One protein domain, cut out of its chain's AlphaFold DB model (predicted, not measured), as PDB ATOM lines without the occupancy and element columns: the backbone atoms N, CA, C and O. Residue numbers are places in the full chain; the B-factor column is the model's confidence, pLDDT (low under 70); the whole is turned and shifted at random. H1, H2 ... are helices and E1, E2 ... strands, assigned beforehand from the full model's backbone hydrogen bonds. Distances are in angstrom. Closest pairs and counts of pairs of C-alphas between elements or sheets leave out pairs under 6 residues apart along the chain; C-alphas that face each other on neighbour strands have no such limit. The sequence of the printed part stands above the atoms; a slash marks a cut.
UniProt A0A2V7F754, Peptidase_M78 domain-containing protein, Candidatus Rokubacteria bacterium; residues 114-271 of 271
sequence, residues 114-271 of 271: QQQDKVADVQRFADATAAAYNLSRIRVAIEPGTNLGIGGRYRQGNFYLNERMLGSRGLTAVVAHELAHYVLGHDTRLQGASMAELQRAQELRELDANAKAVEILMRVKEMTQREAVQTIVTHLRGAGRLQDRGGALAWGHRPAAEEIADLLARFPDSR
ATOM      1  N   GLN A 114      47.626 -21.926  18.572       91.00
ATOM      2  CA  GLN A 114      46.570 -22.457  17.709       91.00
ATOM      3  C   GLN A 114      46.701 -23.973  17.479       91.00
ATOM      4  O   GLN A 114      45.702 -24.691  17.461       91.00
ATOM      5  N   GLN A 115      47.922 -24.481  17.297       92.75
ATOM      6  CA  GLN A 115      48.151 -25.922  17.193       92.75
ATOM      7  C   GLN A 115      47.832 -26.632  18.514       92.75
ATOM      8  O   GLN A 115      47.258 -27.715  18.476       92.75
ATOM      9  N   GLN A 116      48.147 -26.034  19.667       93.56
ATOM     10  CA  GLN A 116      47.816 -26.601  20.980       93.56
ATOM     11  C   GLN A 116      46.301 -26.732  21.177       93.56
ATOM     12  O   GLN A 116      45.839 -27.793  21.602       93.56
ATOM     13  N   ASP A 117      45.523 -25.725  20.770       94.94
ATOM     14  CA  ASP A 117      44.058 -25.794  20.792       94.94
ATOM     15  C   ASP A 117      43.537 -26.941  19.920       94.94
ATOM     16  O   ASP A 117      42.656 -27.697  20.333       94.94
ATOM     17  N   LYS A 118      44.141 -27.140  18.740       95.62
ATOM     18  CA  LYS A 118      43.807 -28.269  17.863       95.62
ATOM     19  C   LYS A 118      44.168 -29.614  18.476       95.62
ATOM     20  O   LYS A 118      43.388 -30.553  18.351       95.62
ATOM     21  N   VAL A 119      45.297 -29.730  19.169       95.56
ATOM     22  CA  VAL A 119      45.630 -30.959  19.905       95.56
ATOM     23  C   VAL A 119      44.600 -31.225  21.001       95.56
ATOM     24  O   VAL A 119      44.151 -32.362  21.147       95.56
ATOM     25  N   ALA A 120      44.175 -30.192  21.732       96.38
ATOM     26  CA  ALA A 120      43.146 -30.323  22.757       96.38
ATOM     27  C   ALA A 120      41.785 -30.735  22.163       96.38
ATOM     28  O   ALA A 120      41.118 -31.604  22.728       96.38
ATOM     29  N   ASP A 121      41.393 -30.175  21.013       97.12
ATOM     30  CA  ASP A 121      40.205 -30.597  20.254       97.12
ATOM     31  C   ASP A 121      40.277 -32.079  19.861       97.12
ATOM     32  O   ASP A 121      39.319 -32.828  20.061       97.12
ATOM     33  N   VAL A 122      41.417 -32.513  19.316       97.62
ATOM     34  CA  VAL A 122      41.630 -33.902  18.886       97.62
ATOM     35  C   VAL A 122      41.602 -34.852  20.083       97.62
ATOM     36  O   VAL A 122      40.962 -35.901  20.012       97.62
ATOM     37  N   GLN A 123      42.218 -34.474  21.205       97.75
ATOM     38  CA  GLN A 123      42.167 -35.267  22.432       97.75
ATOM     39  C   GLN A 123      40.736 -35.364  22.979       97.75
ATOM     40  O   GLN A 123      40.317 -36.457  23.350       97.75
ATOM     41  N   ARG A 124      39.953 -34.275  22.970       98.25
ATOM     42  CA  ARG A 124      38.529 -34.318  23.352       98.25
ATOM     43  C   ARG A 124      37.721 -35.244  22.448       98.25
ATOM     44  O   ARG A 124      36.888 -35.992  22.947       98.25
ATOM     45  N   PHE A 125      37.972 -35.219  21.139       98.31
ATOM     46  CA  PHE A 125      37.300 -36.114  20.196       98.31
ATOM     47  C   PHE A 125      37.646 -37.588  20.476       98.31
ATOM     48  O   PHE A 125      36.756 -38.440  20.533       98.31
ATOM     49  N   ALA A 126      38.920 -37.886  20.738       98.06
ATOM     50  CA  ALA A 126      39.362 -39.223  21.123       98.06
ATOM     51  C   ALA A 126      38.738 -39.692  22.450       98.06
ATOM     52  O   ALA A 126      38.252 -40.819  22.536       98.06
ATOM     53  N   ASP A 127      38.688 -38.816  23.457       98.00
ATOM     54  CA  ASP A 127      38.098 -39.103  24.769       98.00
ATOM     55  C   ASP A 127      36.591 -39.373  24.664       98.00
ATOM     56  O   ASP A 127      36.097 -40.355  25.218       98.00
ATOM     57  N   ALA A 128      35.868 -38.537  23.916       98.50
ATOM     58  CA  ALA A 128      34.436 -38.704  23.690       98.50
ATOM     59  C   ALA A 128      34.130 -39.982  22.892       98.50
ATOM     60  O   ALA A 128      33.148 -40.664  23.178       98.50
ATOM     61  N   THR A 129      34.998 -40.357  21.949       98.56
ATOM     62  CA  THR A 129      34.878 -41.630  21.227       98.56
ATOM     63  C   THR A 129      35.099 -42.815  22.160       98.56
ATOM     64  O   THR A 129      34.271 -43.720  22.198       98.56
ATOM     65  N   ALA A 130      36.158 -42.801  22.974       97.94
ATOM     66  CA  ALA A 130      36.390 -43.855  23.957       97.94
ATOM     67  C   ALA A 130      35.188 -44.015  24.906       97.94
ATOM     68  O   ALA A 130      34.705 -45.129  25.102       97.94
ATOM     69  N   ALA A 131      34.635 -42.907  25.406       98.38
ATOM     70  CA  ALA A 131      33.438 -42.921  26.243       98.38
ATOM     71  C   ALA A 131      32.208 -43.487  25.507       98.38
ATOM     72  O   ALA A 131      31.521 -44.358  26.040       98.38
ATOM     73  N   ALA A 132      31.949 -43.049  24.270       98.38
ATOM     74  CA  ALA A 132      30.800 -43.488  23.475       98.38
ATOM     75  C   ALA A 132      30.804 -44.999  23.180       98.38
ATOM     76  O   ALA A 132      29.735 -45.594  23.041       98.38
ATOM     77  N   TYR A 133      31.988 -45.613  23.108       98.00
ATOM     78  CA  TYR A 133      32.167 -47.042  22.837       98.00
ATOM     79  C   TYR A 133      32.558 -47.863  24.077       98.00
ATOM     80  O   TYR A 133      32.854 -49.047  23.947       98.00
ATOM     81  N   ASN A 134      32.524 -47.268  25.276       97.69
ATOM     82  CA  ASN A 134      32.911 -47.910  26.537       97.69
ATOM     83  C   ASN A 134      34.325 -48.530  26.499       97.69
ATOM     84  O   ASN A 134      34.555 -49.658  26.941       97.69
ATOM     85  N   LEU A 135      35.272 -47.783  25.933       96.12
ATOM     86  CA  LEU A 135      36.677 -48.145  25.813       96.12
ATOM     87  C   LEU A 135      37.543 -47.291  26.746       96.12
ATOM     88  O   LEU A 135      37.158 -46.209  27.192       96.12
ATOM     89  N   SER A 136      38.754 -47.769  27.024       95.62
ATOM     90  CA  SER A 136      39.745 -47.011  27.789       95.62
ATOM     91  C   SER A 136      40.115 -45.695  27.101       95.62
ATOM     92  O   SER A 136      40.141 -45.575  25.882       95.62
ATOM     93  N   ARG A 137      40.493 -44.682  27.879       94.75
ATOM     94  CA  ARG A 137      40.986 -43.429  27.297       94.75
ATOM     95  C   ARG A 137      42.266 -43.667  26.484       94.75
ATOM     96  O   ARG A 137      43.215 -44.265  26.993       94.75
ATOM     97  N   ILE A 138      42.325 -43.123  25.269       92.88
ATOM     98  CA  ILE A 138      43.516 -43.143  24.412       92.88
ATOM     99  C   ILE A 138      44.221 -41.784  24.421       92.88
ATOM    100  O   ILE A 138      43.579 -40.736  24.379       92.88
ATOM    101  N   ARG A 139      45.557 -41.782  24.485       91.38
ATOM    102  CA  ARG A 139      46.354 -40.548  24.397       91.38
ATOM    103  C   ARG A 139      46.726 -40.250  22.952       91.38
ATOM    104  O   ARG A 139      47.193 -41.138  22.240       91.38
ATOM    105  N   VAL A 140      46.584 -38.984  22.576       93.50
ATOM    106  CA  VAL A 140      47.031 -38.448  21.292       93.50
ATOM    107  C   VAL A 140      48.444 -37.897  21.457       93.50
ATOM    108  O   VAL A 140      48.687 -36.994  22.256       93.50
ATOM    109  N   ALA A 141      49.387 -38.453  20.703       92.31
ATOM    110  CA  ALA A 141      50.761 -37.978  20.623       92.31
ATOM    111  C   ALA A 141      50.995 -37.287  19.277       92.31
ATOM    112  O   ALA A 141      50.648 -37.825  18.226       92.31
ATOM    113  N   ILE A 142      51.613 -36.105  19.304       92.25
ATOM    114  CA  ILE A 142      51.988 -35.387  18.085       92.25
ATOM    115  C   ILE A 142      53.397 -35.785  17.681       92.25
ATOM    116  O   ILE A 142      54.328 -35.733  18.485       92.25
ATOM    117  N   GLU A 143      53.544 -36.184  16.427       89.31
ATOM    118  CA  GLU A 143      54.829 -36.510  15.833       89.31
ATOM    119  C   GLU A 143      55.313 -35.399  14.903       89.31
ATOM    120  O   GLU A 143      54.483 -34.739  14.266       89.31
ATOM    121  N   PRO A 144      56.643 -35.220  14.776       85.75
ATOM    122  CA  PRO A 144      57.216 -34.243  13.863       85.75
ATOM    123  C   PRO A 144      56.641 -34.366  12.451       85.75
ATOM    124  O   PRO A 144      56.457 -35.467  11.924       85.75
ATOM    125  N   GLY A 145      56.380 -33.220  11.826       77.62
ATOM    126  CA  GLY A 145      55.777 -33.170  10.502       77.62
ATOM    127  C   GLY A 145      56.626 -33.829   9.411       77.62
ATOM    128  O   GLY A 145      57.596 -33.235   8.943       77.62
ATOM    129  N   THR A 146      56.230 -35.012   8.929       74.00
ATOM    130  CA  THR A 146      56.903 -35.689   7.800       74.00
ATOM    131  C   THR A 146      56.135 -35.535   6.480       74.00
ATOM    132  O   THR A 146      54.920 -35.335   6.469       74.00
ATOM    133  N   ASN A 147      56.847 -35.643   5.349       64.19
ATOM    134  CA  ASN A 147      56.290 -35.684   3.983       64.19
ATOM    135  C   ASN A 147      55.829 -37.095   3.560       64.19
ATOM    136  O   ASN A 147      55.552 -37.319   2.388       64.19
ATOM    137  N   LEU A 148      55.772 -38.065   4.477       66.69
ATOM    138  CA  LEU A 148      55.582 -39.480   4.134       66.69
ATOM    139  C   LEU A 148      54.134 -39.852   3.769       66.69
ATOM    140  O   LEU A 148      53.833 -41.029   3.635       66.69
ATOM    141  N   GLY A 149      53.226 -38.878   3.654       66.25
ATOM    142  CA  GLY A 149      51.811 -39.126   3.350       66.25
ATOM    143  C   GLY A 149      51.007 -39.741   4.500       66.25
ATOM    144  O   GLY A 149      49.818 -39.980   4.344       66.25
ATOM    145  N   ILE A 150      51.623 -39.960   5.667       75.00
ATOM    146  CA  ILE A 150      50.964 -40.513   6.854       75.00
ATOM    147  C   ILE A 150      50.404 -39.356   7.686       75.00
ATOM    148  O   ILE A 150      51.171 -38.592   8.288       75.00
ATOM    149  N   GLY A 151      49.077 -39.213   7.689       82.12
ATOM    150  CA  GLY A 151      48.366 -38.186   8.458       82.12
ATOM    151  C   GLY A 151      48.225 -38.547   9.939       82.12
ATOM    152  O   GLY A 151      48.500 -37.723  10.811       82.12
ATOM    153  N   GLY A 152      47.872 -39.794  10.228       89.50
ATOM    154  CA  GLY A 152      47.799 -40.353  11.571       89.50
ATOM    155  C   GLY A 152      48.152 -41.837  11.554       89.50
ATOM    156  O   GLY A 152      48.433 -42.395  10.495       89.50
ATOM    157  N   ARG A 153      48.244 -42.442  12.738       90.12
ATOM    158  CA  ARG A 153      48.213 -43.898  12.901       90.12
ATOM    159  C   ARG A 153      47.782 -44.288  14.311       90.12
ATOM    160  O   ARG A 153      48.320 -43.763  15.294       90.12
ATOM    161  N   TYR A 154      46.916 -45.282  14.416       90.88
ATOM    162  CA  TYR A 154      46.673 -46.022  15.650       90.88
ATOM    163  C   TYR A 154      47.552 -47.281  15.728       90.88
ATOM    164  O   TYR A 154      47.584 -48.100  14.809       90.88
ATOM    165  N   ARG A 155      48.302 -47.457  16.826       86.69
ATOM    166  CA  ARG A 155      49.129 -48.657  17.035       86.69
ATOM    167  C   ARG A 155      49.392 -48.934  18.510       86.69
ATOM    168  O   ARG A 155      49.893 -48.063  19.217       86.69
ATOM    169  N   GLN A 156      49.161 -50.178  18.942       84.38
ATOM    170  CA  GLN A 156      49.478 -50.658  20.297       84.38
ATOM    171  C   GLN A 156      48.870 -49.761  21.386       84.38
ATOM    172  O   GLN A 156      49.574 -49.317  22.294       84.38
ATOM    173  N   GLY A 157      47.590 -49.406  21.249       81.69
ATOM    174  CA  GLY A 157      46.925 -48.503  22.194       81.69
ATOM    175  C   GLY A 157      47.376 -47.036  22.150       81.69
ATOM    176  O   GLY A 157      46.987 -46.270  23.027       81.69
ATOM    177  N   ASN A 158      48.181 -46.623  21.166       85.94
ATOM    178  CA  ASN A 158      48.645 -45.243  21.021       85.94
ATOM    179  C   ASN A 158      48.117 -44.625  19.726       85.94
ATOM    180  O   ASN A 158      48.184 -45.250  18.666       85.94
ATOM    181  N   PHE A 159      47.646 -43.382  19.814       93.06
ATOM    182  CA  PHE A 159      47.283 -42.565  18.663       93.06
ATOM    183  C   PHE A 159      48.439 -41.611  18.365       93.06
ATOM    184  O   PHE A 159      48.798 -40.794  19.213       93.06
ATOM    185  N   TYR A 160      48.981 -41.662  17.150       92.81
ATOM    186  CA  TYR A 160      49.985 -40.714  16.672       92.81
ATOM    187  C   TYR A 160      49.407 -39.842  15.562       92.81
ATOM    188  O   TYR A 160      48.842 -40.361  14.602       92.81
ATOM    189  N   LEU A 161      49.577 -38.527  15.670       93.50
ATOM    190  CA  LEU A 161      49.152 -37.565  14.659       93.50
ATOM    191  C   LEU A 161      50.364 -36.819  14.111       93.50
ATOM    192  O   LEU A 161      51.164 -36.278  14.872       93.50
ATOM    193  N   ASN A 162      50.484 -36.754  12.790       91.12
ATOM    194  CA  ASN A 162      51.496 -35.928  12.144       91.12
ATOM    195  C   ASN A 162      51.158 -34.448  12.375       91.12
ATOM    196  O   ASN A 162      50.050 -34.013  12.060       91.12
ATOM    197  N   GLU A 163      52.105 -33.659  12.889       92.06
ATOM    198  CA  GLU A 163      51.902 -32.237  13.210       92.06
ATOM    199  C   GLU A 163      51.274 -31.432  12.058       92.06
ATOM    200  O   GLU A 163      50.430 -30.561  12.283       92.06
ATOM    201  N   ARG A 164      51.614 -31.751  10.803       89.12
ATOM    202  CA  ARG A 164      51.089 -31.049   9.617       89.12
ATOM    203  C   ARG A 164      49.584 -31.208   9.444       89.12
ATOM    204  O   ARG A 164      48.952 -30.375   8.795       89.12
ATOM    205  N   MET A 165      49.002 -32.246  10.038       91.81
ATOM    206  CA  MET A 165      47.561 -32.444  10.019       91.81
ATOM    207  C   MET A 165      46.818 -31.394  10.832       91.81
ATOM    208  O   MET A 165      45.679 -31.095  10.480       91.81
ATOM    209  N   LEU A 166      47.449 -30.786  11.844       92.88
ATOM    210  CA  LEU A 166      46.806 -29.805  12.727       92.88
ATOM    211  C   LEU A 166      46.292 -28.567  11.972       92.88
ATOM    212  O   LEU A 166      45.302 -27.971  12.387       92.88
ATOM    213  N   GLY A 167      46.921 -28.210  10.848       90.19
ATOM    214  CA  GLY A 167      46.477 -27.126   9.961       90.19
ATOM    215  C   GLY A 167      45.691 -27.590   8.729       90.19
ATOM    216  O   GLY A 167      45.340 -26.775   7.877       90.19
ATOM    217  N   SER A 168      45.450 -28.893   8.578       90.06
ATOM    218  CA  SER A 168      44.857 -29.447   7.362       90.06
ATOM    219  C   SER A 168      43.326 -29.439   7.402       90.06
ATOM    220  O   SER A 168      42.705 -29.670   8.439       90.06
ATOM    221  N   ARG A 169      42.698 -29.282   6.231       90.38
ATOM    222  CA  ARG A 169      41.235 -29.418   6.078       90.38
ATOM    223  C   ARG A 169      40.732 -30.849   6.323       90.38
ATOM    224  O   ARG A 169      39.548 -31.039   6.554       90.38
ATOM    225  N   GLY A 170      41.619 -31.845   6.253       92.56
ATOM    226  CA  GLY A 170      41.293 -33.262   6.435       92.56
ATOM    227  C   GLY A 170      41.454 -33.773   7.867       92.56
ATOM    228  O   GLY A 170      41.261 -34.965   8.086       92.56
ATOM    229  N   LEU A 171      41.815 -32.912   8.829       95.50
ATOM    230  CA  LEU A 171      42.130 -33.316  10.204       95.50
ATOM    231  C   LEU A 171      41.025 -34.170  10.831       95.50
ATOM    232  O   LEU A 171      41.300 -35.246  11.349       95.50
ATOM    233  N   THR A 172      39.776 -33.707  10.765       97.75
ATOM    234  CA  THR A 172      38.637 -34.400  11.379       97.75
ATOM    235  C   THR A 172      38.407 -35.784  10.779       97.75
ATOM    236  O   THR A 172      38.175 -36.726  11.531       97.75
ATOM    237  N   ALA A 173      38.523 -35.924   9.454       97.50
ATOM    238  CA  ALA A 173      38.366 -37.207   8.772       97.50
ATOM    239  C   ALA A 173      39.473 -38.195   9.165       97.50
ATOM    240  O   ALA A 173      39.174 -39.325   9.531       97.50
ATOM    241  N   VAL A 174      40.736 -37.746   9.172       95.94
ATOM    242  CA  VAL A 174      41.872 -38.588   9.584       95.94
ATOM    243  C   VAL A 174      41.731 -39.024  11.035       95.94
ATOM    244  O   VAL A 174      41.899 -40.195  11.341       95.94
ATOM    245  N   VAL A 175      41.373 -38.110  11.938       97.69
ATOM    246  CA  VAL A 175      41.183 -38.472  13.348       97.69
ATOM    247  C   VAL A 175      40.059 -39.491  13.513       97.69
ATOM    248  O   VAL A 175      40.240 -40.456  14.249       97.69
ATOM    249  N   ALA A 176      38.937 -39.328  12.810       98.50
ATOM    250  CA  ALA A 176      37.849 -40.301  12.848       98.50
ATOM    251  C   ALA A 176      38.272 -41.678  12.302       98.50
ATOM    252  O   ALA A 176      37.931 -42.687  12.912       98.50
ATOM    253  N   HIS A 177      39.049 -41.722  11.214       97.75
ATOM    254  CA  HIS A 177      39.598 -42.960  10.638       97.75
ATOM    255  C   HIS A 177      40.523 -43.697  11.610       97.75
ATOM    256  O   HIS A 177      40.354 -44.883  11.883       97.75
ATOM    257  N   GLU A 178      41.457 -42.985  12.231       96.75
ATOM    258  CA  GLU A 178      42.364 -43.594  13.208       96.75
ATOM    259  C   GLU A 178      41.637 -44.050  14.481       96.75
ATOM    260  O   GLU A 178      41.952 -45.097  15.054       96.75
ATOM    261  N   LEU A 179      40.624 -43.299  14.926       97.94
ATOM    262  CA  LEU A 179      39.761 -43.728  16.026       97.94
ATOM    263  C   LEU A 179      38.895 -44.931  15.640       97.94
ATOM    264  O   LEU A 179      38.605 -45.759  16.499       97.94
ATOM    265  N   ALA A 180      38.524 -45.083  14.370       98.25
ATOM    266  CA  ALA A 180      37.833 -46.272  13.894       98.25
ATOM    267  C   ALA A 180      38.711 -47.523  14.008       98.25
ATOM    268  O   ALA A 180      38.240 -48.545  14.509       98.25
ATOM    269  N   HIS A 181      40.002 -47.436  13.667       97.19
ATOM    270  CA  HIS A 181      40.947 -48.524  13.948       97.19
ATOM    271  C   HIS A 181      41.029 -48.857  15.438       97.19
ATOM    272  O   HIS A 181      41.127 -50.033  15.795       97.19
ATOM    273  N   TYR A 182      40.970 -47.843  16.306       96.88
ATOM    274  CA  TYR A 182      40.937 -48.060  17.747       96.88
ATOM    275  C   TYR A 182      39.669 -48.802  18.190       96.88
ATOM    276  O   TYR A 182      39.763 -49.829  18.861       96.88
ATOM    277  N   VAL A 183      38.497 -48.323  17.770       97.56
ATOM    278  CA  VAL A 183      37.196 -48.910  18.125       97.56
ATOM    279  C   VAL A 183      37.064 -50.349  17.623       97.56
ATOM    280  O   VAL A 183      36.500 -51.189  18.320       97.56
ATOM    281  N   LEU A 184      37.606 -50.653  16.442       97.00
ATOM    282  CA  LEU A 184      37.555 -51.989  15.842       97.00
ATOM    283  C   LEU A 184      38.684 -52.926  16.309       97.00
ATOM    284  O   LEU A 184      38.722 -54.087  15.901       97.00
ATOM    285  N   GLY A 185      39.627 -52.463  17.139       94.75
ATOM    286  CA  GLY A 185      40.755 -53.288  17.593       94.75
ATOM    287  C   GLY A 185      41.714 -53.691  16.461       94.75
ATOM    288  O   GLY A 185      42.280 -54.792  16.454       94.75
ATOM    289  N   HIS A 186      41.903 -52.810  15.474       94.25
ATOM    290  CA  HIS A 186      42.751 -53.051  14.299       94.25
ATOM    291  C   HIS A 186      44.266 -52.994  14.591       94.25
ATOM    292  O   HIS A 186      45.069 -53.104  13.665       94.25
ATOM    293  N   ASP A 187      44.692 -52.893  15.855       87.38
ATOM    294  CA  ASP A 187      46.097 -53.058  16.259       87.38
ATOM    295  C   ASP A 187      46.504 -54.524  16.479       87.38
ATOM    296  O   ASP A 187      47.698 -54.839  16.572       87.38
ATOM    297  N   THR A 188      45.525 -55.430  16.522       85.38
ATOM    298  CA  THR A 188      45.750 -56.873  16.600       85.38
ATOM    299  C   THR A 188      46.517 -57.371  15.378       85.38
ATOM    300  O   THR A 188      46.279 -56.949  14.243       85.38
ATOM    301  N   ARG A 189      47.461 -58.294  15.596       85.19
ATOM    302  CA  ARG A 189      48.291 -58.842  14.518       85.19
ATOM    303  C   ARG A 189      47.416 -59.555  13.486       85.19
ATOM    304  O   ARG A 189      46.666 -60.463  13.837       85.19
ATOM    305  N   LEU A 190      47.579 -59.176  12.221       86.81
ATOM    306  CA  LEU A 190      46.964 -59.879  11.101       86.81
ATOM    307  C   LEU A 190      47.437 -61.333  11.034       86.81
ATOM    308  O   LEU A 190      48.619 -61.630  11.237       86.81
ATOM    309  N   GLN A 191      46.501 -62.221  10.723       82.56
ATOM    310  CA  GLN A 191      46.743 -63.641  10.495       82.56
ATOM    311  C   GLN A 191      46.542 -63.940   9.006       82.56
ATOM    312  O   GLN A 191      45.644 -63.385   8.379       82.56
ATOM    313  N   GLY A 192      47.392 -64.789   8.437       83.19
ATOM    314  CA  GLY A 192      47.345 -65.183   7.029       83.19
ATOM    315  C   GLY A 192      48.490 -66.138   6.701       83.19
ATOM    316  O   GLY A 192      49.548 -66.060   7.333       83.19
ATOM    317  N   ALA A 193      48.282 -67.045   5.747       84.81
ATOM    318  CA  ALA A 193      49.298 -68.002   5.308       84.81
ATOM    319  C   ALA A 193      50.258 -67.394   4.265       84.81
ATOM    320  O   ALA A 193      51.346 -67.921   4.039       84.81
ATOM    321  N   SER A 194      49.882 -66.264   3.656       92.38
ATOM    322  CA  SER A 194      50.634 -65.579   2.602       92.38
ATOM    323  C   SER A 194      50.585 -64.050   2.718       92.38
ATOM    324  O   SER A 194      49.689 -63.473   3.335       92.38
ATOM    325  N   MET A 195      51.524 -63.369   2.050       89.50
ATOM    326  CA  MET A 195      51.528 -61.901   1.962       89.50
ATOM    327  C   MET A 195      50.277 -61.345   1.273       89.50
ATOM    328  O   MET A 195      49.782 -60.297   1.673       89.50
ATOM    329  N   ALA A 196      49.739 -62.054   0.275       90.44
ATOM    330  CA  ALA A 196      48.524 -61.643  -0.426       90.44
ATOM    331  C   ALA A 196      47.274 -61.728   0.466       90.44
ATOM    332  O   ALA A 196      46.363 -60.913   0.346       90.44
ATOM    333  N   GLU A 197      47.205 -62.704   1.373       92.00
ATOM    334  CA  GLU A 197      46.123 -62.778   2.364       92.00
ATOM    335  C   GLU A 197      46.252 -61.692   3.423       92.00
ATOM    336  O   GLU A 197      45.258 -61.047   3.739       92.00
ATOM    337  N   LEU A 198      47.466 -61.440   3.921       90.62
ATOM    338  CA  LEU A 198      47.709 -60.345   4.861       90.62
ATOM    339  C   LEU A 198      47.343 -58.989   4.247       90.62
ATOM    340  O   LEU A 198      46.714 -58.173   4.912       90.62
ATOM    341  N   GLN A 199      47.686 -58.773   2.975       91.25
ATOM    342  CA  GLN A 199      47.326 -57.566   2.236       91.25
ATOM    343  C   GLN A 199      45.802 -57.416   2.116       91.25
ATOM    344  O   GLN A 199      45.264 -56.389   2.516       91.25
ATOM    345  N   ARG A 200      45.090 -58.458   1.661       91.12
ATOM    346  CA  ARG A 200      43.617 -58.437   1.567       91.12
ATOM    347  C   ARG A 200      42.946 -58.206   2.922       91.12
ATOM    348  O   ARG A 200      41.959 -57.483   3.003       91.12
ATOM    349  N   ALA A 201      43.478 -58.806   3.985       92.88
ATOM    350  CA  ALA A 201      42.962 -58.610   5.333       92.88
ATOM    351  C   ALA A 201      43.197 -57.177   5.839       92.88
ATOM    352  O   ALA A 201      42.324 -56.626   6.503       92.88
ATOM    353  N   GLN A 202      44.337 -56.557   5.509       93.44
ATOM    354  CA  GLN A 202      44.566 -55.144   5.816       93.44
ATOM    355  C   GLN A 202      43.619 -54.236   5.022       93.44
ATOM    356  O   GLN A 202      43.037 -53.333   5.606       93.44
ATOM    357  N   GLU A 203      43.404 -54.494   3.732       94.50
ATOM    358  CA  GLU A 203      42.466 -53.707   2.915       94.50
ATOM    359  C   GLU A 203      41.049 -53.721   3.479       94.50
ATOM    360  O   GLU A 203      40.411 -52.677   3.576       94.50
ATOM    361  N   LEU A 204      40.564 -54.889   3.911       95.31
ATOM    362  CA  LEU A 204      39.261 -54.981   4.569       95.31
ATOM    363  C   LEU A 204      39.212 -54.142   5.855       95.31
ATOM    364  O   LEU A 204      38.214 -53.466   6.094       95.31
ATOM    365  N   ARG A 205      40.300 -54.109   6.637       95.75
ATOM    366  CA  ARG A 205      40.391 -53.253   7.830       95.75
ATOM    367  C   ARG A 205      40.307 -51.765   7.500       95.75
ATOM    368  O   ARG A 205      39.693 -51.040   8.277       95.75
ATOM    369  N   GLU A 206      40.903 -51.312   6.399       96.06
ATOM    370  CA  GLU A 206      40.805 -49.910   5.967       96.06
ATOM    371  C   GLU A 206      39.381 -49.555   5.514       96.06
ATOM    372  O   GLU A 206      38.849 -48.512   5.895       96.06
ATOM    373  N   LEU A 207      38.713 -50.450   4.775       97.81
ATOM    374  CA  LEU A 207      37.312 -50.263   4.371       97.81
ATOM    375  C   LEU A 207      36.365 -50.218   5.582       97.81
ATOM    376  O   LEU A 207      35.505 -49.340   5.682       97.81
ATOM    377  N   ASP A 208      36.556 -51.122   6.543       98.25
ATOM    378  CA  ASP A 208      35.772 -51.139   7.778       98.25
ATOM    379  C   ASP A 208      36.061 -49.913   8.656       98.25
ATOM    380  O   ASP A 208      35.139 -49.361   9.265       98.25
ATOM    381  N   ALA A 209      37.312 -49.436   8.683       98.12
ATOM    382  CA  ALA A 209      37.681 -48.203   9.371       98.12
ATOM    383  C   ALA A 209      37.007 -46.976   8.739       98.12
ATOM    384  O   ALA A 209      36.418 -46.181   9.469       98.12
ATOM    385  N   ASN A 210      36.977 -46.868   7.406       98.38
ATOM    386  CA  ASN A 210      36.248 -45.807   6.701       98.38
ATOM    387  C   ASN A 210      34.757 -45.791   7.084       98.38
ATOM    388  O   ASN A 210      34.194 -44.736   7.391       98.38
ATOM    389  N   ALA A 211      34.114 -46.963   7.113       98.69
ATOM    390  CA  ALA A 211      32.705 -47.069   7.482       98.69
ATOM    391  C   ALA A 211      32.457 -46.722   8.959       98.69
ATOM    392  O   ALA A 211      31.532 -45.977   9.289       98.69
ATOM    393  N   LYS A 212      33.312 -47.209   9.863       98.81
ATOM    394  CA  LYS A 212      33.211 -46.901  11.293       98.81
ATOM    395  C   LYS A 212      33.538 -45.433  11.592       98.81
ATOM    396  O   LYS A 212      32.945 -44.867  12.507       98.81
ATOM    397  N   ALA A 213      34.400 -44.788  10.809       98.75
ATOM    398  CA  ALA A 213      34.680 -43.361  10.934       98.75
ATOM    399  C   ALA A 213      33.416 -42.516  10.711       98.75
ATOM    400  O   ALA A 213      33.192 -41.559  11.450       98.75
ATOM    401  N   VAL A 214      32.552 -42.898   9.760       98.81
ATOM    402  CA  VAL A 214      31.241 -42.255   9.554       98.81
ATOM    403  C   VAL A 214      30.369 -42.380  10.804       98.81
ATOM    404  O   VAL A 214      29.847 -41.376  11.284       98.81
ATOM    405  N   GLU A 215      30.265 -43.578  11.382       98.69
ATOM    406  CA  GLU A 215      29.491 -43.802  12.612       98.69
ATOM    407  C   GLU A 215      30.030 -42.980  13.794       98.69
ATOM    408  O   GLU A 215      29.256 -42.367  14.529       98.69
ATOM    409  N   ILE A 216      31.357 -42.906  13.950       98.81
ATOM    410  CA  ILE A 216      32.005 -42.087  14.984       98.81
ATOM    411  C   ILE A 216      31.677 -40.603  14.781       98.81
ATOM    412  O   ILE A 216      31.339 -39.912  15.741       98.81
ATOM    413  N   LEU A 217      31.745 -40.099  13.545       98.81
ATOM    414  CA  LEU A 217      31.391 -38.712  13.233       98.81
ATOM    415  C   LEU A 217      29.918 -38.421  13.544       98.81
ATOM    416  O   LEU A 217      29.614 -37.393  14.146       98.81
ATOM    417  N   MET A 218      29.007 -39.336  13.216       98.62
ATOM    418  CA  MET A 218      27.593 -39.181  13.560       98.62
ATOM    419  C   MET A 218      27.382 -39.164  15.075       98.62
ATOM    420  O   MET A 218      26.700 -38.295  15.607       98.62
ATOM    421  N   ARG A 219      27.999 -40.109  15.789       98.38
ATOM    422  CA  ARG A 219      27.747 -40.319  17.217       98.38
ATOM    423  C   ARG A 219      28.441 -39.308  18.126       98.38
ATOM    424  O   ARG A 219      27.915 -38.993  19.185       98.38
ATOM    425  N   VAL A 220      29.634 -38.848  17.754       98.50
ATOM    426  CA  VAL A 220      30.509 -38.044  18.628       98.50
ATOM    427  C   VAL A 220      30.634 -36.601  18.144       98.50
ATOM    428  O   VAL A 220      30.859 -35.694  18.945       98.50
ATOM    429  N   LYS A 221      30.512 -36.369  16.833       97.94
ATOM    430  CA  LYS A 221      30.505 -35.024  16.238       97.94
ATOM    431  C   LYS A 221      29.101 -34.561  15.851       97.94
ATOM    432  O   LYS A 221      28.999 -33.474  15.294       97.94
ATOM    433  N   GLU A 222      28.076 -35.364  16.151       97.88
ATOM    434  CA  GLU A 222      26.655 -35.061  15.917       97.88
ATOM    435  C   GLU A 222      26.349 -34.708  14.454       97.88
ATOM    436  O   GLU A 222      25.429 -33.957  14.149       97.88
ATOM    437  N   MET A 223      27.146 -35.248  13.528       98.31
ATOM    438  CA  MET A 223      26.940 -35.043  12.099       98.31
ATOM    439  C   MET A 223      25.749 -35.862  11.608       98.31
ATOM    440  O   MET A 223      25.540 -37.004  12.027       98.31
ATOM    441  N   THR A 224      25.018 -35.335  10.628       98.00
ATOM    442  CA  THR A 224      24.111 -36.180   9.847       98.00
ATOM    443  C   THR A 224      24.909 -37.231   9.068       98.00
ATOM    444  O   THR A 224      26.088 -37.037   8.753       98.00
ATOM    445  N   GLN A 225      24.270 -38.344   8.692       97.94
ATOM    446  CA  GLN A 225      24.929 -39.388   7.897       97.94
ATOM    447  C   GLN A 225      25.524 -38.830   6.593       97.94
ATOM    448  O   GLN A 225      26.638 -39.192   6.213       97.94
ATOM    449  N   ARG A 226      24.816 -37.906   5.929       97.50
ATOM    450  CA  ARG A 226      25.287 -37.254   4.700       97.50
ATOM    451  C   ARG A 226      26.557 -36.439   4.944       97.50
ATOM    452  O   ARG A 226      27.513 -36.567   4.185       97.50
ATOM    453  N   GLU A 227      26.591 -35.628   5.998       98.19
ATOM    454  CA  GLU A 227      27.768 -34.819   6.345       98.19
ATOM    455  C   GLU A 227      28.971 -35.684   6.732       98.19
ATOM    456  O   GLU A 227      30.095 -35.422   6.291       98.19
ATOM    457  N   ALA A 228      28.740 -36.742   7.512       98.38
ATOM    458  CA  ALA A 228      29.779 -37.679   7.917       98.38
ATOM    459  C   ALA A 228      30.372 -38.426   6.707       98.38
ATOM    460  O   ALA A 228      31.592 -38.441   6.530       98.38
ATOM    461  N   VAL A 229      29.527 -38.957   5.814       98.50
ATOM    462  CA  VAL A 229      29.980 -39.597   4.566       98.50
ATOM    463  C   VAL A 229      30.732 -38.600   3.687       98.50
ATOM    464  O   VAL A 229      31.840 -38.896   3.239       98.50
ATOM    465  N   GLN A 230      30.201 -37.390   3.487       97.94
ATOM    466  CA  GLN A 230      30.857 -36.369   2.666       97.94
ATOM    467  C   GLN A 230      32.223 -35.951   3.237       97.94
ATOM    468  O   GLN A 230      33.151 -35.669   2.470       97.94
ATOM    469  N   THR A 231      32.373 -35.943   4.563       98.12
ATOM    470  CA  THR A 231      33.643 -35.670   5.252       98.12
ATOM    471  C   THR A 231      34.704 -36.712   4.890       98.12
ATOM    472  O   THR A 231      35.808 -36.341   4.476       98.12
ATOM    473  N   ILE A 232      34.361 -38.002   4.958       98.19
ATOM    474  CA  ILE A 232      35.275 -39.093   4.589       98.19
ATOM    475  C   ILE A 232      35.534 -39.114   3.073       98.19
ATOM    476  O   ILE A 232      36.687 -39.135   2.649       98.19
ATOM    477  N   VAL A 233      34.504 -38.976   2.229       97.25
ATOM    478  CA  VAL A 233      34.660 -38.924   0.759       97.25
ATOM    479  C   VAL A 233      35.568 -37.770   0.326       97.25
ATOM    480  O   VAL A 233      36.415 -37.933  -0.555       97.25
ATOM    481  N   THR A 234      35.428 -36.593   0.938       96.38
ATOM    482  CA  THR A 234      36.281 -35.434   0.629       96.38
ATOM    483  C   THR A 234      37.742 -35.716   0.966       96.38
ATOM    484  O   THR A 234      38.632 -35.338   0.194       96.38
ATOM    485  N   HIS A 235      37.990 -36.405   2.082       94.25
ATOM    486  CA  HIS A 235      39.323 -36.846   2.471       94.25
ATOM    487  C   HIS A 235      39.905 -37.857   1.471       94.25
ATOM    488  O   HIS A 235      40.989 -37.606   0.936       94.25
ATOM    489  N   LEU A 236      39.159 -38.911   1.125       94.56
ATOM    490  CA  LEU A 236      39.583 -39.936   0.162       94.56
ATOM    491  C   LEU A 236      39.872 -39.342  -1.225       94.56
ATOM    492  O   LEU A 236      40.906 -39.625  -1.824       94.56
ATOM    493  N   ARG A 237      39.034 -38.415  -1.712       94.50
ATOM    494  CA  ARG A 237      39.306 -37.669  -2.959       94.50
ATOM    495  C   ARG A 237      40.595 -36.848  -2.872       94.50
ATOM    496  O   ARG A 237      41.283 -36.667  -3.874       94.50
ATOM    497  N   GLY A 238      40.904 -36.304  -1.695       90.31
ATOM    498  CA  GLY A 238      42.173 -35.629  -1.428       90.31
ATOM    499  C   GLY A 238      43.369 -36.570  -1.539       90.31
ATOM    500  O   GLY A 238      44.341 -36.217  -2.205       90.31
ATOM    501  N   ALA A 239      43.265 -37.762  -0.948       86.00
ATOM    502  CA  ALA A 239      44.281 -38.806  -1.046       86.00
ATOM    503  C   ALA A 239      44.469 -39.288  -2.495       86.00
ATOM    504  O   ALA A 239      45.604 -39.350  -2.961       86.00
ATOM    505  N   GLY A 240      43.381 -39.510  -3.243       87.62
ATOM    506  CA  GLY A 240      43.430 -39.883  -4.662       87.62
ATOM    507  C   GLY A 240      44.204 -38.875  -5.514       87.62
ATOM    508  O   GLY A 240      45.147 -39.245  -6.201       87.62
ATOM    509  N   ARG A 241      43.937 -37.570  -5.356       88.38
ATOM    510  CA  ARG A 241      44.700 -36.524  -6.070       88.38
ATOM    511  C   ARG A 241      46.194 -36.510  -5.736       88.38
ATOM    512  O   ARG A 241      46.984 -36.012  -6.536       88.38
ATOM    513  N   LEU A 242      46.589 -36.958  -4.543       83.62
ATOM    514  CA  LEU A 242      48.002 -37.094  -4.183       83.62
ATOM    515  C   LEU A 242      48.618 -38.334  -4.836       83.62
ATOM    516  O   LEU A 242      49.744 -38.248  -5.322       83.62
ATOM    517  N   GLN A 243      47.877 -39.442  -4.901       82.56
ATOM    518  CA  GLN A 243      48.284 -40.664  -5.603       82.56
ATOM    519  C   GLN A 243      48.474 -40.400  -7.105       82.56
ATOM    520  O   GLN A 243      49.531 -40.714  -7.647       82.56
ATOM    521  N   ASP A 244      47.535 -39.691  -7.741       84.88
ATOM    522  CA  ASP A 244      47.608 -39.304  -9.161       84.88
ATOM    523  C   ASP A 244      48.843 -38.443  -9.484       84.88
ATOM    524  O   ASP A 244      49.325 -38.411 -10.614       84.88
ATOM    525  N   ARG A 245      49.386 -37.742  -8.481       85.44
ATOM    526  CA  ARG A 245      50.609 -36.928  -8.587       85.44
ATOM    527  C   ARG A 245      51.887 -37.709  -8.255       85.44
ATOM    528  O   ARG A 245      52.931 -37.096  -8.040       85.44
ATOM    529  N   GLY A 246      51.815 -39.038  -8.191       79.12
ATOM    530  CA  GLY A 246      52.944 -39.914  -7.869       79.12
ATOM    531  C   GLY A 246      53.200 -40.091  -6.370       79.12
ATOM    532  O   GLY A 246      54.264 -40.571  -5.981       79.12
ATOM    533  N   GLY A 247      52.252 -39.697  -5.513       75.94
ATOM    534  CA  GLY A 247      52.292 -40.016  -4.090       75.94
ATOM    535  C   GLY A 247      52.163 -41.521  -3.857       75.94
ATOM    536  O   GLY A 247      51.414 -42.205  -4.549       75.94
ATOM    537  N   ALA A 248      52.888 -42.047  -2.869       72.88
ATOM    538  CA  ALA A 248      52.780 -43.456  -2.511       72.88
ATOM    539  C   ALA A 248      51.392 -43.770  -1.934       72.88
ATOM    540  O   ALA A 248      50.868 -43.014  -1.113       72.88
ATOM    541  N   LEU A 249      50.833 -44.917  -2.323       73.94
ATOM    542  CA  LEU A 249      49.684 -45.500  -1.641       73.94
ATOM    543  C   LEU A 249      50.148 -45.998  -0.270       73.94
ATOM    544  O   LEU A 249      51.127 -46.744  -0.171       73.94
ATOM    545  N   ALA A 250      49.478 -45.553   0.791       72.56
ATOM    546  CA  ALA A 250      49.754 -46.060   2.125       72.56
ATOM    547  C   ALA A 250      49.459 -47.569   2.160       72.56
ATOM    548  O   ALA A 250      48.501 -48.042   1.551       72.56
ATOM    549  N   TRP A 251      50.322 -48.335   2.830       74.25
ATOM    550  CA  TRP A 251      50.192 -49.790   2.876       74.25
ATOM    551  C   TRP A 251      48.814 -50.195   3.407       74.25
ATOM    552  O   TRP A 251      48.388 -49.684   4.437       74.25
ATOM    553  N   GLY A 252      48.143 -51.111   2.707       77.38
ATOM    554  CA  GLY A 252      46.809 -51.582   3.077       77.38
ATOM    555  C   GLY A 252      45.646 -50.797   2.473       77.38
ATOM    556  O   GLY A 252      44.569 -51.360   2.367       77.38
ATOM    557  N   HIS A 253      45.849 -49.560   2.018       85.94
ATOM    558  CA  HIS A 253      44.790 -48.811   1.340       85.94
ATOM    559  C   HIS A 253      44.568 -49.310  -0.084       85.94
ATOM    560  O   HIS A 253      45.503 -49.756  -0.756       85.94
ATOM    561  N   ARG A 254      43.329 -49.180  -0.555       90.69
ATOM    562  CA  ARG A 254      42.962 -49.382  -1.961       90.69
ATOM    563  C   ARG A 254      43.033 -48.057  -2.724       90.69
ATOM    564  O   ARG A 254      43.120 -46.989  -2.109       90.69
ATOM    565  N   PRO A 255      42.992 -48.078  -4.068       91.12
ATOM    566  CA  PRO A 255      42.785 -46.858  -4.837       91.12
ATOM    567  C   PRO A 255      41.576 -46.080  -4.308       91.12
ATOM    568  O   PRO A 255      40.525 -46.659  -4.034       91.12
ATOM    569  N   ALA A 256      41.699 -44.755  -4.194       92.38
ATOM    570  CA  ALA A 256      40.679 -43.930  -3.539       92.38
ATOM    571  C   ALA A 256      39.269 -44.090  -4.142       92.38
ATOM    572  O   ALA A 256      38.275 -43.994  -3.427       92.38
ATOM    573  N   ALA A 257      39.171 -44.348  -5.450       93.56
ATOM    574  CA  ALA A 257      37.895 -44.596  -6.118       93.56
ATOM    575  C   ALA A 257      37.187 -45.858  -5.593       93.56
ATOM    576  O   ALA A 257      35.967 -45.846  -5.434       93.56
ATOM    577  N   GLU A 258      37.941 -46.915  -5.286       95.88
ATOM    578  CA  GLU A 258      37.403 -48.166  -4.751       95.88
ATOM    579  C   GLU A 258      36.929 -47.996  -3.305       95.88
ATOM    580  O   GLU A 258      35.831 -48.434  -2.973       95.88
ATOM    581  N   GLU A 259      37.701 -47.300  -2.462       96.75
ATOM    582  CA  GLU A 259      37.286 -47.019  -1.078       96.75
ATOM    583  C   GLU A 259      36.035 -46.128  -1.023       96.75
ATOM    584  O   GLU A 259      35.138 -46.358  -0.213       96.75
ATOM    585  N   ILE A 260      35.930 -45.139  -1.921       97.00
ATOM    586  CA  ILE A 260      34.725 -44.304  -2.045       97.00
ATOM    587  C   ILE A 260      33.527 -45.145  -2.498       97.00
ATOM    588  O   ILE A 260      32.431 -44.967  -1.968       97.00
ATOM    589  N   ALA A 261      33.711 -46.036  -3.475       97.19
ATOM    590  CA  ALA A 261      32.634 -46.889  -3.966       97.19
ATOM    591  C   ALA A 261      32.113 -47.834  -2.871       97.19
ATOM    592  O   ALA A 261      30.899 -47.937  -2.700       97.19
ATOM    593  N   ASP A 262      33.012 -48.457  -2.103       98.00
ATOM    594  CA  ASP A 262      32.651 -49.288  -0.947       98.00
ATOM    595  C   ASP A 262      31.893 -48.473   0.111       98.00
ATOM    596  O   ASP A 262      30.791 -48.849   0.514       98.00
ATOM    597  N   LEU A 263      32.409 -47.295   0.482       97.75
ATOM    598  CA  LEU A 263      31.762 -46.433   1.468       97.75
ATOM    599  C   LEU A 263      30.345 -46.023   1.032       97.75
ATOM    600  O   LEU A 263      29.397 -46.120   1.810       97.75
ATOM    601  N   LEU A 264      30.171 -45.611  -0.227       97.56
ATOM    602  CA  LEU A 264      28.864 -45.231  -0.777       97.56
ATOM    603  C   LEU A 264      27.920 -46.422  -0.992       97.56
ATOM    604  O   LEU A 264      26.714 -46.216  -1.134       97.56
ATOM    605  N   ALA A 265      28.436 -47.649  -1.062       97.75
ATOM    606  CA  ALA A 265      27.616 -48.856  -1.068       97.75
ATOM    607  C   ALA A 265      27.095 -49.187   0.340       97.75
ATOM    608  O   ALA A 265      25.956 -49.629   0.475       97.75
ATOM    609  N   ARG A 266      27.892 -48.921   1.385       97.69
ATOM    610  CA  ARG A 266      27.499 -49.110   2.794       97.69
ATOM    611  C   ARG A 266      26.528 -48.038   3.304       97.69
ATOM    612  O   ARG A 266      25.746 -48.319   4.205       97.69
ATOM    613  N   PHE A 267      26.553 -46.839   2.717       97.06
ATOM    614  CA  PHE A 267      25.669 -45.719   3.069       97.06
ATOM    615  C   PHE A 267      24.882 -45.206   1.845       97.06
ATOM    616  O   PHE A 267      25.145 -44.099   1.365       97.06
ATOM    617  N   PRO A 268      23.918 -45.985   1.315       91.44
ATOM    618  CA  PRO A 268      23.222 -45.654   0.068       91.44
ATOM    619  C   PRO A 268      22.410 -44.351   0.141       91.44
ATOM    620  O   PRO A 268      22.356 -43.620  -0.846       91.44
ATOM    621  N   ASP A 269      21.862 -44.015   1.312       89.38
ATOM    622  CA  ASP A 269      21.041 -42.808   1.524       89.38
ATOM    623  C   ASP A 269      21.861 -41.506   1.590       89.38
ATOM    624  O   ASP A 269      21.312 -40.405   1.691       89.38
ATOM    625  N   SER A 270      23.191 -41.622   1.553       81.81
ATOM    626  CA  SER A 270      24.124 -40.492   1.601       81.81
ATOM    627  C   SER A 270      24.613 -40.034   0.226       81.81
ATOM    628  O   SER A 270      25.482 -39.161   0.172       81.81
ATOM    629  N   ARG A 271      24.110 -40.637  -0.859       66.12
ATOM    630  CA  ARG A 271      24.405 -40.215  -2.235       66.12
ATOM    631  C   ARG A 271      23.792 -38.858  -2.577       66.12
ATOM    632  O   ARG A 271      22.747 -38.496  -1.989       66.12
TER     633      ARG A 271
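AT A GLANCE: This is residues 114 to 271 of the 271 residues of the protein "Peptidase_M78 domain-containing protein" of Candidatus Rokubacteria bacterium (UniProt A0A2V7F754). Helix H3 forms the core, between a small sheet of three strands and the long helix H4, which crosses it; H1 packs beside H3, and the helical hairpin of H5 and H6 packs on H4. The printed part has 158 residues with six named helices and three named strands, in the order H1 E1 E2 E3 H2 H3 H4 H5 H6, and is mostly helix. The mixed sheet runs E1 E3 E2. The whole is compact, with a radius of gyration of the C-alphas of 15.0 A, and rounded, spanning 40 by 35 by 35 A.

HOW THE PARTS SIT: H1, residues 114 to 132, is on the sheet of E1, residues 140 to 143, E3, residues 158 to 162, and E2, residues 152 to 155. E1 and E3 are parallel, with N 141 and O 159 2.8 A apart; E2 and E3 form an antiparallel hairpin, with N 153 and O 160 2.9 A apart. H2, residues 163 to 167, only grazes the sheet. H3, residues 171 to 183, runs along the strands, over E3 and E2, at a height over the sheet of 8.9 A. The hub H4, residues 195 to 221, touches H3 at a steep tilt of 66 degrees, opposite ways; the closest C-alphas, of Ala 176 and Ala 213, are 4.8 A apart. H5, residues 225 to 243, and H6, residues 256 to 266, form a helical hairpin at a shallow tilt of 17 degrees; the closest C-alphas, of Gly 240 and Ala 256, are 5.0 A apart. Every O i to N i+4 pair is within hydrogen-bond range in H1, H3, H4, H5 and H6; in H2 0 of 1 is, beside 1 of 2 O i to N i+3 pairs.

IN THESE COORDINATES: H1 begins at C-alpha 114 (46.570, -22.457, 17.709) and is 26.9 A long. H4, 37.0 A, has a kink of 27 degrees near residue 215. H5 is 27.0 A long, and H6 ends at C-alpha 266 (27.499, -49.110, 2.794).

THE WHOLE: The C-alphas farthest apart, of Gln 114 and Ala 193, are 47.3 A apart. The printed part has no cut. The links H3 to H4 and H5 to H6 are long. Residues 147 to 149 and 271 have pLDDT under 70.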